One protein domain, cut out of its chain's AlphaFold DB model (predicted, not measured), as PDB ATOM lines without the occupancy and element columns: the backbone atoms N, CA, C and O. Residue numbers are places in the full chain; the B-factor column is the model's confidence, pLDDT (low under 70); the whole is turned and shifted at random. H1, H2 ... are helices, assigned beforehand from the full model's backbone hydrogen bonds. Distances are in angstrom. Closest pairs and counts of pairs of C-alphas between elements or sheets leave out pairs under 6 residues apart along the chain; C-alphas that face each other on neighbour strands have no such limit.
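AT A GLANCE: This is residues 166 to 241 of the 253 residues of the protein "zinc_ribbon_2 domain-containing protein" of Johnsonella ignava ATCC 51276 (UniProt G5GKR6). Two long helices, H1 and H2, lie side by side as a helical hairpin, with short H3 and H4 making a small head at its open end. The printed part has 76 residues with four named helices, H1, H2, H3 and H4 in chain order, and no named strand: all helix. It is loose, with a radius of gyration of the C-alphas of 14.6 A, and spans 45 by 20 by 17 A, a rod.

IN THESE COORDINATES: Find C-alpha 169 at (-18.939, 28.855, 43.375); from there H1, residues 169 to 191, runs 32.6 A. H2, residues 195 to 215, runs 29.3 A. Next come H3, residues 217 to 223, and H4, residues 227 to 230, ending at C-alpha 230 at (-24.572, 22.961, 51.143).

HOW THE PARTS SIT: H1 and H2 touch, a shallow tilt of 5 degrees, opposite ways; their closest C-alphas, of Val 188 and Leu 195, are 5.9 A apart. With residues 169 to 171 alone, H1 touches H4, closest at the C-alphas of Leu 170 and Tyr 228, 6.2 A. H3 is close to H2 but not clearly touching, its closest C-alphas those of Tyr 213 and Val 219, 6.2 A. Every O i to N i+4 pair is within hydrogen-bond range in H1 and H3, and 16 of 17 in H2; H4 is too short for such a pair.

THE WHOLE: The farthest C-alphas, of Gly 192 and Gly 224, are 45.4 A apart. The printed part has no cut, and its three links are tight. Look for pLDDT under 70 at residue 224 and residues 235 to 241.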
ATOM      1  N   ASP A 166     -24.067  32.477  41.819       85.00
ATOM      2  CA  ASP A 166     -24.332  31.048  41.695       85.00
ATOM      3  C   ASP A 166     -23.818  30.314  42.951       85.00
ATOM      4  O   ASP A 166     -22.618  30.362  43.254       85.00
ATOM      5  N   PRO A 167     -24.662  29.543  43.663       80.88
ATOM      6  CA  PRO A 167     -24.251  28.849  44.886       80.88
ATOM      7  C   PRO A 167     -23.228  27.729  44.620       80.88
ATOM      8  O   PRO A 167     -22.615  27.195  45.537       80.88
ATOM      9  N   SER A 168     -22.979  27.381  43.357       85.94
ATOM     10  CA  SER A 168     -21.945  26.421  42.969       85.94
ATOM     11  C   SER A 168     -20.509  26.953  43.120       85.94
ATOM     12  O   SER A 168     -19.582  26.148  43.001       85.94
ATOM     13  N   PHE A 169     -20.286  28.253  43.383       87.94
ATOM     14  CA  PHE A 169     -18.939  28.855  43.375       87.94
ATOM     15  C   PHE A 169     -17.939  28.122  44.290       87.94
ATOM     16  O   PHE A 169     -16.817  27.842  43.870       87.94
ATOM     17  N   LEU A 170     -18.352  27.746  45.507       87.56
ATOM     18  CA  LEU A 170     -17.465  27.101  46.480       87.56
ATOM     19  C   LEU A 170     -17.035  25.703  46.008       87.56
ATOM     20  O   LEU A 170     -15.868  25.342  46.128       87.56
ATOM     21  N   SER A 171     -17.941  24.963  45.361       87.75
ATOM     22  CA  SER A 171     -17.622  23.664  44.753       87.75
ATOM     23  C   SER A 171     -16.634  23.778  43.581       87.75
ATOM     24  O   SER A 171     -15.833  22.872  43.364       87.75
ATOM     25  N   ILE A 172     -16.658  24.896  42.840       89.31
ATOM     26  CA  ILE A 172     -15.702  25.181  41.759       89.31
ATOM     27  C   ILE A 172     -14.337  25.527  42.360       89.31
ATOM     28  O   ILE A 172     -13.327  24.980  41.921       89.31
ATOM     29  N   TYR A 173     -14.310  26.369  43.400       89.56
ATOM     30  CA  TYR A 173     -13.088  26.718  44.128       89.56
ATOM     31  C   TYR A 173     -12.385  25.483  44.721       89.56
ATOM     32  O   TYR A 173     -11.170  25.352  44.604       89.56
ATOM     33  N   GLU A 174     -13.138  24.535  45.286       89.44
ATOM     34  CA  GLU A 174     -12.601  23.271  45.811       89.44
ATOM     35  C   GLU A 174     -11.932  22.406  44.734       89.44
ATOM     36  O   GLU A 174     -10.862  21.845  44.972       89.44
ATOM     37  N   ILE A 175     -12.523  22.321  43.535       90.06
ATOM     38  CA  ILE A 175     -11.914  21.619  42.393       90.06
ATOM     39  C   ILE A 175     -10.618  22.326  41.978       90.06
ATOM     40  O   ILE A 175      -9.600  21.670  41.768       90.06
ATOM     41  N   LEU A 176     -10.638  23.660  41.910       90.44
ATOM     42  CA  LEU A 176      -9.480  24.485  41.557       90.44
ATOM     43  C   LEU A 176      -8.315  24.287  42.541       90.44
ATOM     44  O   LEU A 176      -7.173  24.066  42.129       90.44
ATOM     45  N   ALA A 177      -8.614  24.279  43.841       88.00
ATOM     46  CA  ALA A 177      -7.650  23.989  44.894       88.00
ATOM     47  C   ALA A 177      -7.092  22.559  44.798       88.00
ATOM     48  O   ALA A 177      -5.876  22.376  44.854       88.00
ATOM     49  N   ALA A 178      -7.949  21.555  44.584       88.12
ATOM     50  CA  ALA A 178      -7.523  20.166  44.416       88.12
ATOM     51  C   ALA A 178      -6.593  19.988  43.198       88.12
ATOM     52  O   ALA A 178      -5.556  19.333  43.307       88.12
ATOM     53  N   CYS A 179      -6.907  20.628  42.066       89.88
ATOM     54  CA  CYS A 179      -6.033  20.653  40.891       89.88
ATOM     55  C   CYS A 179      -4.686  21.330  41.189       89.88
ATOM     56  O   CYS A 179      -3.644  20.797  40.809       89.88
ATOM     57  N   SER A 180      -4.682  22.461  41.903       87.25
ATOM     58  CA  SER A 180      -3.448  23.150  42.305       87.25
ATOM     59  C   SER A 180      -2.559  22.274  43.197       87.25
ATOM     60  O   SER A 180      -1.356  22.156  42.946       87.25
ATOM     61  N   VAL A 181      -3.140  21.590  44.189       87.56
ATOM     62  CA  VAL A 181      -2.414  20.648  45.057       87.56
ATOM     63  C   VAL A 181      -1.842  19.485  44.243       87.56
ATOM     64  O   VAL A 181      -0.650  19.205  44.350       87.56
ATOM     65  N   ALA A 182      -2.645  18.852  43.382       88.00
ATOM     66  CA  ALA A 182      -2.200  17.728  42.558       88.00
ATOM     67  C   ALA A 182      -1.024  18.104  41.637       88.00
ATOM     68  O   ALA A 182      -0.010  17.406  41.614       88.00
ATOM     69  N   LEU A 183      -1.111  19.236  40.930       87.06
ATOM     70  CA  LEU A 183      -0.052  19.704  40.028       87.06
ATOM     71  C   LEU A 183       1.246  20.049  40.770       87.06
ATOM     72  O   LEU A 183       2.337  19.770  40.267       87.06
ATOM     73  N   ASN A 184       1.152  20.617  41.975       85.56
ATOM     74  CA  ASN A 184       2.328  20.918  42.789       85.56
ATOM     75  C   ASN A 184       2.965  19.658  43.394       85.56
ATOM     76  O   ASN A 184       4.192  19.574  43.425       85.56
ATOM     77  N   LEU A 185       2.176  18.659  43.804       84.56
ATOM     78  CA  LEU A 185       2.702  17.363  44.248       84.56
ATOM     79  C   LEU A 185       3.409  16.624  43.102       84.56
ATOM     80  O   LEU A 185       4.535  16.171  43.282       84.56
ATOM     81  N   ILE A 186       2.817  16.585  41.903       84.94
ATOM     82  CA  ILE A 186       3.476  16.051  40.697       84.94
ATOM     83  C   ILE A 186       4.810  16.781  40.457       84.94
ATOM     84  O   ILE A 186       5.843  16.142  40.264       84.94
ATOM     85  N   ALA A 187       4.831  18.114  40.544       81.38
ATOM     86  CA  ALA A 187       6.064  18.886  40.382       81.38
ATOM     87  C   ALA A 187       7.117  18.614  41.477       81.38
ATOM     88  O   ALA A 187       8.309  18.694  41.191       81.38
ATOM     89  N   VAL A 188       6.706  18.287  42.707       84.81
ATOM     90  CA  VAL A 188       7.603  17.833  43.783       84.81
ATOM     91  C   VAL A 188       8.244  16.491  43.426       84.81
ATOM     92  O   VAL A 188       9.467  16.390  43.485       84.81
ATOM     93  N   PHE A 189       7.454  15.504  42.988       81.38
ATOM     94  CA  PHE A 189       7.961  14.177  42.616       81.38
ATOM     95  C   PHE A 189       8.931  14.211  41.425       81.38
ATOM     96  O   PHE A 189       9.982  13.583  41.490       81.38
ATOM     97  N   PHE A 190       8.617  14.957  40.359       79.62
ATOM     98  CA  PHE A 190       9.440  14.968  39.138       79.62
ATOM     99  C   PHE A 190      10.619  15.953  39.156       79.62
ATOM    100  O   PHE A 190      11.578  15.752  38.417       79.62
ATOM    101  N   HIS A 191      10.570  17.022  39.960       76.69
ATOM    102  CA  HIS A 191      11.613  18.063  39.973       76.69
ATOM    103  C   HIS A 191      12.324  18.223  41.329       76.69
ATOM    104  O   HIS A 191      13.021  19.216  41.530       76.69
ATOM    105  N   GLY A 192      12.135  17.298  42.277       72.00
ATOM    106  CA  GLY A 192      12.863  17.287  43.553       72.00
ATOM    107  C   GLY A 192      12.628  18.514  44.444       72.00
ATOM    108  O   GLY A 192      13.465  18.836  45.285       72.00
ATOM    109  N   LYS A 193      11.512  19.233  44.263       72.88
ATOM    110  CA  LYS A 193      11.183  20.397  45.103       72.88
ATOM    111  C   LYS A 193      10.968  19.964  46.554       72.88
ATOM    112  O   LYS A 193      10.459  18.879  46.816       72.88
ATOM    113  N   GLY A 194      11.269  20.854  47.502       80.69
ATOM    114  CA  GLY A 194      11.033  20.609  48.927       80.69
ATOM    115  C   GLY A 194       9.562  20.297  49.226       80.69
ATOM    116  O   GLY A 194       8.731  21.208  49.278       80.69
ATOM    117  N   LEU A 195       9.256  19.014  49.444       81.81
ATOM    118  CA  LEU A 195       7.903  18.494  49.669       81.81
ATOM    119  C   LEU A 195       7.211  19.201  50.839       81.81
ATOM    120  O   LEU A 195       6.105  19.714  50.686       81.81
ATOM    121  N   VAL A 196       7.902  19.307  51.978       82.94
ATOM    122  CA  VAL A 196       7.378  19.926  53.206       82.94
ATOM    123  C   VAL A 196       7.044  21.406  52.988       82.94
ATOM    124  O   VAL A 196       5.936  21.833  53.298       82.94
ATOM    125  N   SER A 197       7.956  22.174  52.380       85.00
ATOM    126  CA  SER A 197       7.731  23.592  52.055       85.00
ATOM    127  C   SER A 197       6.530  23.779  51.119       85.00
ATOM    128  O   SER A 197       5.652  24.601  51.377       85.00
ATOM    129  N   THR A 198       6.434  22.945  50.079       84.50
ATOM    130  CA  THR A 198       5.337  23.002  49.102       84.50
ATOM    131  C   THR A 198       3.984  22.701  49.756       84.50
ATOM    132  O   THR A 198       3.025  23.443  49.545       84.50
ATOM    133  N   ILE A 199       3.902  21.665  50.601       84.00
ATOM    134  CA  ILE A 199       2.673  21.314  51.332       84.00
ATOM    135  C   ILE A 199       2.266  22.429  52.302       84.00
ATOM    136  O   ILE A 199       1.091  22.787  52.339       84.00
ATOM    137  N   ILE A 200       3.211  23.020  53.044       86.25
ATOM    138  CA  ILE A 200       2.926  24.123  53.979       86.25
ATOM    139  C   ILE A 200       2.351  25.338  53.236       86.25
ATOM    140  O   ILE A 200       1.311  25.861  53.634       86.25
ATOM    141  N   VAL A 201       2.970  25.761  52.128       86.56
ATOM    142  CA  VAL A 201       2.490  26.908  51.334       86.56
ATOM    143  C   VAL A 201       1.098  26.644  50.749       86.56
ATOM    144  O   VAL A 201       0.237  27.528  50.792       86.56
ATOM    145  N   LEU A 202       0.835  25.430  50.255       85.31
ATOM    146  CA  LEU A 202      -0.489  25.037  49.755       85.31
ATOM    147  C   LEU A 202      -1.543  25.020  50.868       85.31
ATOM    148  O   LEU A 202      -2.625  25.571  50.687       85.31
ATOM    149  N   ALA A 203      -1.225  24.440  52.027       85.44
ATOM    150  CA  ALA A 203      -2.136  24.363  53.165       85.44
ATOM    151  C   ALA A 203      -2.500  25.754  53.710       85.44
ATOM    152  O   ALA A 203      -3.665  26.005  54.009       85.44
ATOM    153  N   ILE A 204      -1.533  26.676  53.783       87.38
ATOM    154  CA  ILE A 204      -1.764  28.061  54.219       87.38
ATOM    155  C   ILE A 204      -2.603  28.826  53.185       87.38
ATOM    156  O   ILE A 204      -3.618  29.425  53.541       87.38
ATOM    157  N   SER A 205      -2.213  28.799  51.906       82.56
ATOM    158  CA  SER A 205      -2.899  29.564  50.850       82.56
ATOM    159  C   SER A 205      -4.334  29.085  50.606       82.56
ATOM    160  O   SER A 205      -5.248  29.911  50.539       82.56
ATOM    161  N   PHE A 206      -4.560  27.767  50.561       85.19
ATOM    162  CA  PHE A 206      -5.906  27.196  50.527       85.19
ATOM    163  C   PHE A 206      -6.665  27.477  51.826       85.19
ATOM    164  O   PHE A 206      -7.787  27.975  51.782       85.19
ATOM    165  N   GLY A 207      -6.054  27.217  52.987       84.56
ATOM    166  CA  GLY A 207      -6.702  27.344  54.291       84.56
ATOM    167  C   GLY A 207      -7.230  28.749  54.580       84.56
ATOM    168  O   GLY A 207      -8.360  28.884  55.046       84.56
ATOM    169  N   ILE A 208      -6.468  29.797  54.246       87.06
ATOM    170  CA  ILE A 208      -6.888  31.199  54.425       87.06
ATOM    171  C   ILE A 208      -8.100  31.532  53.543       87.06
ATOM    172  O   ILE A 208      -9.097  32.061  54.038       87.06
ATOM    173  N   MET A 209      -8.044  31.203  52.252       85.25
ATOM    174  CA  MET A 209      -9.123  31.494  51.295       85.25
ATOM    175  C   MET A 209     -10.387  30.670  51.569       85.25
ATOM    176  O   MET A 209     -11.500  31.192  51.548       85.25
ATOM    177  N   PHE A 210     -10.226  29.393  51.902       83.94
ATOM    178  CA  PHE A 210     -11.319  28.502  52.271       83.94
ATOM    179  C   PHE A 210     -11.992  28.939  53.584       83.94
ATOM    180  O   PHE A 210     -13.221  29.020  53.662       83.94
ATOM    181  N   ALA A 211     -11.208  29.322  54.601       85.00
ATOM    182  CA  ALA A 211     -11.732  29.929  55.826       85.00
ATOM    183  C   ALA A 211     -12.450  31.262  55.550       85.00
ATOM    184  O   ALA A 211     -13.492  31.530  56.153       85.00
ATOM    185  N   TYR A 212     -11.946  32.076  54.617       86.50
ATOM    186  CA  TYR A 212     -12.616  33.301  54.188       86.50
ATOM    187  C   TYR A 212     -13.997  33.019  53.577       86.50
ATOM    188  O   TYR A 212     -14.983  33.571  54.060       86.50
ATOM    189  N   TYR A 213     -14.116  32.129  52.586       85.00
ATOM    190  CA  TYR A 213     -15.411  31.837  51.950       85.00
ATOM    191  C   TYR A 213     -16.445  31.224  52.908       85.00
ATOM    192  O   TYR A 213     -17.644  31.467  52.768       85.00
ATOM    193  N   THR A 214     -15.989  30.458  53.899       80.88
ATOM    194  CA  THR A 214     -16.857  29.715  54.827       80.88
ATOM    195  C   THR A 214     -17.275  30.515  56.063       80.88
ATOM    196  O   THR A 214     -18.404  30.367  56.523       80.88
ATOM    197  N   LYS A 215     -16.403  31.377  56.608       80.25
ATOM    198  CA  LYS A 215     -16.662  32.114  57.863       80.25
ATOM    199  C   LYS A 215     -16.979  33.598  57.671       80.25
ATOM    200  O   LYS A 215     -17.567  34.212  58.562       80.25
ATOM    201  N   SER A 216     -16.605  34.201  56.542       81.62
ATOM    202  CA  SER A 216     -16.784  35.640  56.322       81.62
ATOM    203  C   SER A 216     -18.259  36.028  56.239       81.62
ATOM    204  O   SER A 216     -18.984  35.616  55.333       81.62
ATOM    205  N   VAL A 217     -18.687  36.918  57.141       74.06
ATOM    206  CA  VAL A 217     -20.011  37.563  57.081       74.06
ATOM    207  C   VAL A 217     -20.213  38.254  55.729       74.06
ATOM    208  O   VAL A 217     -21.288  38.145  55.153       74.06
ATOM    209  N   ARG A 218     -19.161  38.873  55.165       77.88
ATOM    210  CA  ARG A 218     -19.230  39.598  53.881       77.88
ATOM    211  C   ARG A 218     -19.594  38.698  52.700       77.88
ATOM    212  O   ARG A 218     -20.250  39.163  51.771       77.88
ATOM    213  N   VAL A 219     -19.161  37.435  52.727       79.25
ATOM    214  CA  VAL A 219     -19.472  36.450  51.680       79.25
ATOM    215  C   VAL A 219     -20.937  36.034  51.805       79.25
ATOM    216  O   VAL A 219     -21.681  36.157  50.835       79.25
ATOM    217  N   ARG A 220     -21.399  35.696  53.015       76.31
ATOM    218  CA  ARG A 220     -22.817  35.390  53.280       76.31
ATOM    219  C   ARG A 220     -23.753  36.539  52.896       76.31
ATOM    220  O   ARG A 220     -24.700  36.320  52.150       76.31
ATOM    221  N   THR A 221     -23.448  37.780  53.283       74.62
ATOM    222  CA  THR A 221     -24.242  38.961  52.883       74.62
ATOM    223  C   THR A 221     -24.215  39.236  51.379       74.62
ATOM    224  O   THR A 221     -25.116  39.888  50.863       74.62
ATOM    225  N   TYR A 222     -23.186  38.775  50.662       78.50
ATOM    226  CA  TYR A 222     -23.084  38.974  49.219       78.50
ATOM    227  C   TYR A 222     -24.002  38.027  48.435       78.50
ATOM    228  O   TYR A 222     -24.749  38.481  47.561       78.50
ATOM    229  N   PHE A 223     -23.968  36.734  48.770       76.38
ATOM    230  CA  PHE A 223     -24.830  35.712  48.167       76.38
ATOM    231  C   PHE A 223     -26.266  35.755  48.714       76.38
ATOM    232  O   PHE A 223     -27.195  35.375  48.010       76.38
ATOM    233  N   GLY A 224     -26.465  36.250  49.940       69.69
ATOM    234  CA  GLY A 224     -27.770  36.349  50.603       69.69
ATOM    235  C   GLY A 224     -28.296  35.028  51.173       69.69
ATOM    236  O   GLY A 224     -29.333  35.028  51.829       69.69
ATOM    237  N   THR A 225     -27.596  33.911  50.949       75.06
ATOM    238  CA  THR A 225     -27.959  32.572  51.435       75.06
ATOM    239  C   THR A 225     -26.708  31.757  51.777       75.06
ATOM    240  O   THR A 225     -25.633  31.991  51.225       75.06
ATOM    241  N   ASP A 226     -26.869  30.741  52.629       76.62
ATOM    242  CA  ASP A 226     -25.842  29.728  52.928       76.62
ATOM    243  C   ASP A 226     -25.904  28.516  51.966       76.62
ATOM    244  O   ASP A 226     -25.263  27.488  52.193       76.62
ATOM    245  N   GLU A 227     -26.670  28.594  50.868       76.38
ATOM    246  CA  GLU A 227     -26.862  27.467  49.937       76.38
ATOM    247  C   GLU A 227     -25.536  26.994  49.313       76.38
ATOM    248  O   GLU A 227     -25.337  25.805  49.047       76.38
ATOM    249  N   TYR A 228     -24.583  27.915  49.155       79.31
ATOM    250  CA  TYR A 228     -23.251  27.615  48.642       79.31
ATOM    251  C   TYR A 228     -22.425  26.705  49.565       79.31
ATOM    252  O   TYR A 228     -21.600  25.927  49.083       79.31
ATOM    253  N   LEU A 229     -22.681  26.740  50.879       80.31
ATOM    254  CA  LEU A 229     -22.064  25.825  51.843       80.31
ATOM    255  C   LEU A 229     -22.630  24.408  51.689       80.31
ATOM    256  O   LEU A 229     -21.879  23.443  51.751       80.31
ATOM    257  N   ARG A 230     -23.931  24.269  51.392       74.88
ATOM    258  CA  ARG A 230     -24.572  22.961  51.143       74.88
ATOM    259  C   ARG A 230     -24.125  22.313  49.827       74.88
ATOM    260  O   ARG A 230     -24.140  21.089  49.714       74.88
ATOM    261  N   LYS A 231     -23.719  23.117  48.838       77.69
ATOM    262  CA  LYS A 231     -23.167  22.652  47.549       77.69
ATOM    263  C   LYS A 231     -21.654  22.379  47.576       77.69
ATOM    264  O   LYS A 231     -21.129  21.838  46.602       77.69
ATOM    265  N   SER A 232     -20.965  22.688  48.677       79.06
ATOM    266  CA  SER A 232     -19.583  22.257  48.931       79.06
ATOM    267  C   SER A 232     -19.463  20.728  48.917       79.06
ATOM    268  O   SER A 232     -20.329  20.013  49.424       79.06
ATOM    269  N   ARG A 233     -18.358  20.210  48.375       77.00
ATOM    270  CA  ARG A 233     -18.005  18.784  48.442       77.00
ATOM    271  C   ARG A 233     -17.371  18.432  49.786       77.00
ATOM    272  O   ARG A 233     -17.573  17.322  50.266       77.00
ATOM    273  N   LEU A 234     -16.644  19.373  50.392       70.69
ATOM    274  CA  LEU A 234     -15.998  19.213  51.702       70.69
ATOM    275  C   LEU A 234     -16.969  19.412  52.880       70.69
ATOM    276  O   LEU A 234     -16.805  18.781  53.921       70.69
ATOM    277  N   PHE A 235     -17.997  20.248  52.717       60.09
ATOM    278  CA  PHE A 235     -18.947  20.635  53.766       60.09
ATOM    279  C   PHE A 235     -20.400  20.222  53.507       60.09
ATOM    280  O   PHE A 235     -21.304  20.718  54.175       60.09
ATOM    281  N   LYS A 236     -20.634  19.240  52.627       56.59
ATOM    282  CA  LYS A 236     -21.973  18.705  52.309       56.59
ATOM    283  C   LYS A 236     -22.825  18.330  53.543       56.59
ATOM    284  O   LYS A 236     -24.048  18.353  53.459       56.59
ATOM    285  N   ASN A 237     -22.177  18.027  54.675       53.34
ATOM    286  CA  ASN A 237     -22.802  17.645  55.949       53.34
ATOM    287  C   ASN A 237     -22.476  18.594  57.127       53.34
ATOM    288  O   ASN A 237     -22.758  18.247  58.272       53.34
ATOM    289  N   ALA A 238     -21.833  19.747  56.905       55.25
ATOM    290  CA  ALA A 238     -21.514  20.652  58.010       55.25
ATOM    291  C   ALA A 238     -22.757  21.433  58.468       55.25
ATOM    292  O   ALA A 238     -23.535  21.883  57.621       55.25
ATOM    293  N   PRO A 239     -22.945  21.650  59.785       53.25
ATOM    294  CA  PRO A 239     -23.976  22.561  60.262       53.25
ATOM    295  C   PRO A 239     -23.701  23.965  59.714       53.25
ATOM    296  O   PRO A 239     -22.565  24.446  59.757       53.25
ATOM    297  N   SER A 240     -24.741  24.627  59.202       53.34
ATOM    298  CA  SER A 240     -24.660  26.027  58.779       53.34
ATOM    299  C   SER A 240     -24.157  26.878  59.951       53.34
ATOM    300  O   SER A 240     -24.756  26.805  61.031       53.34
ATOM    301  N   PRO A 241     -23.070  27.656  59.792       53.75
ATOM    302  CA  PRO A 241     -22.520  28.447  60.882       53.75
ATOM    303  C   PRO A 241     -23.563  29.476  61.319       53.75
ATOM    304  O   PRO A 241     -23.954  30.325  60.519       53.75
TER     305      PRO A 241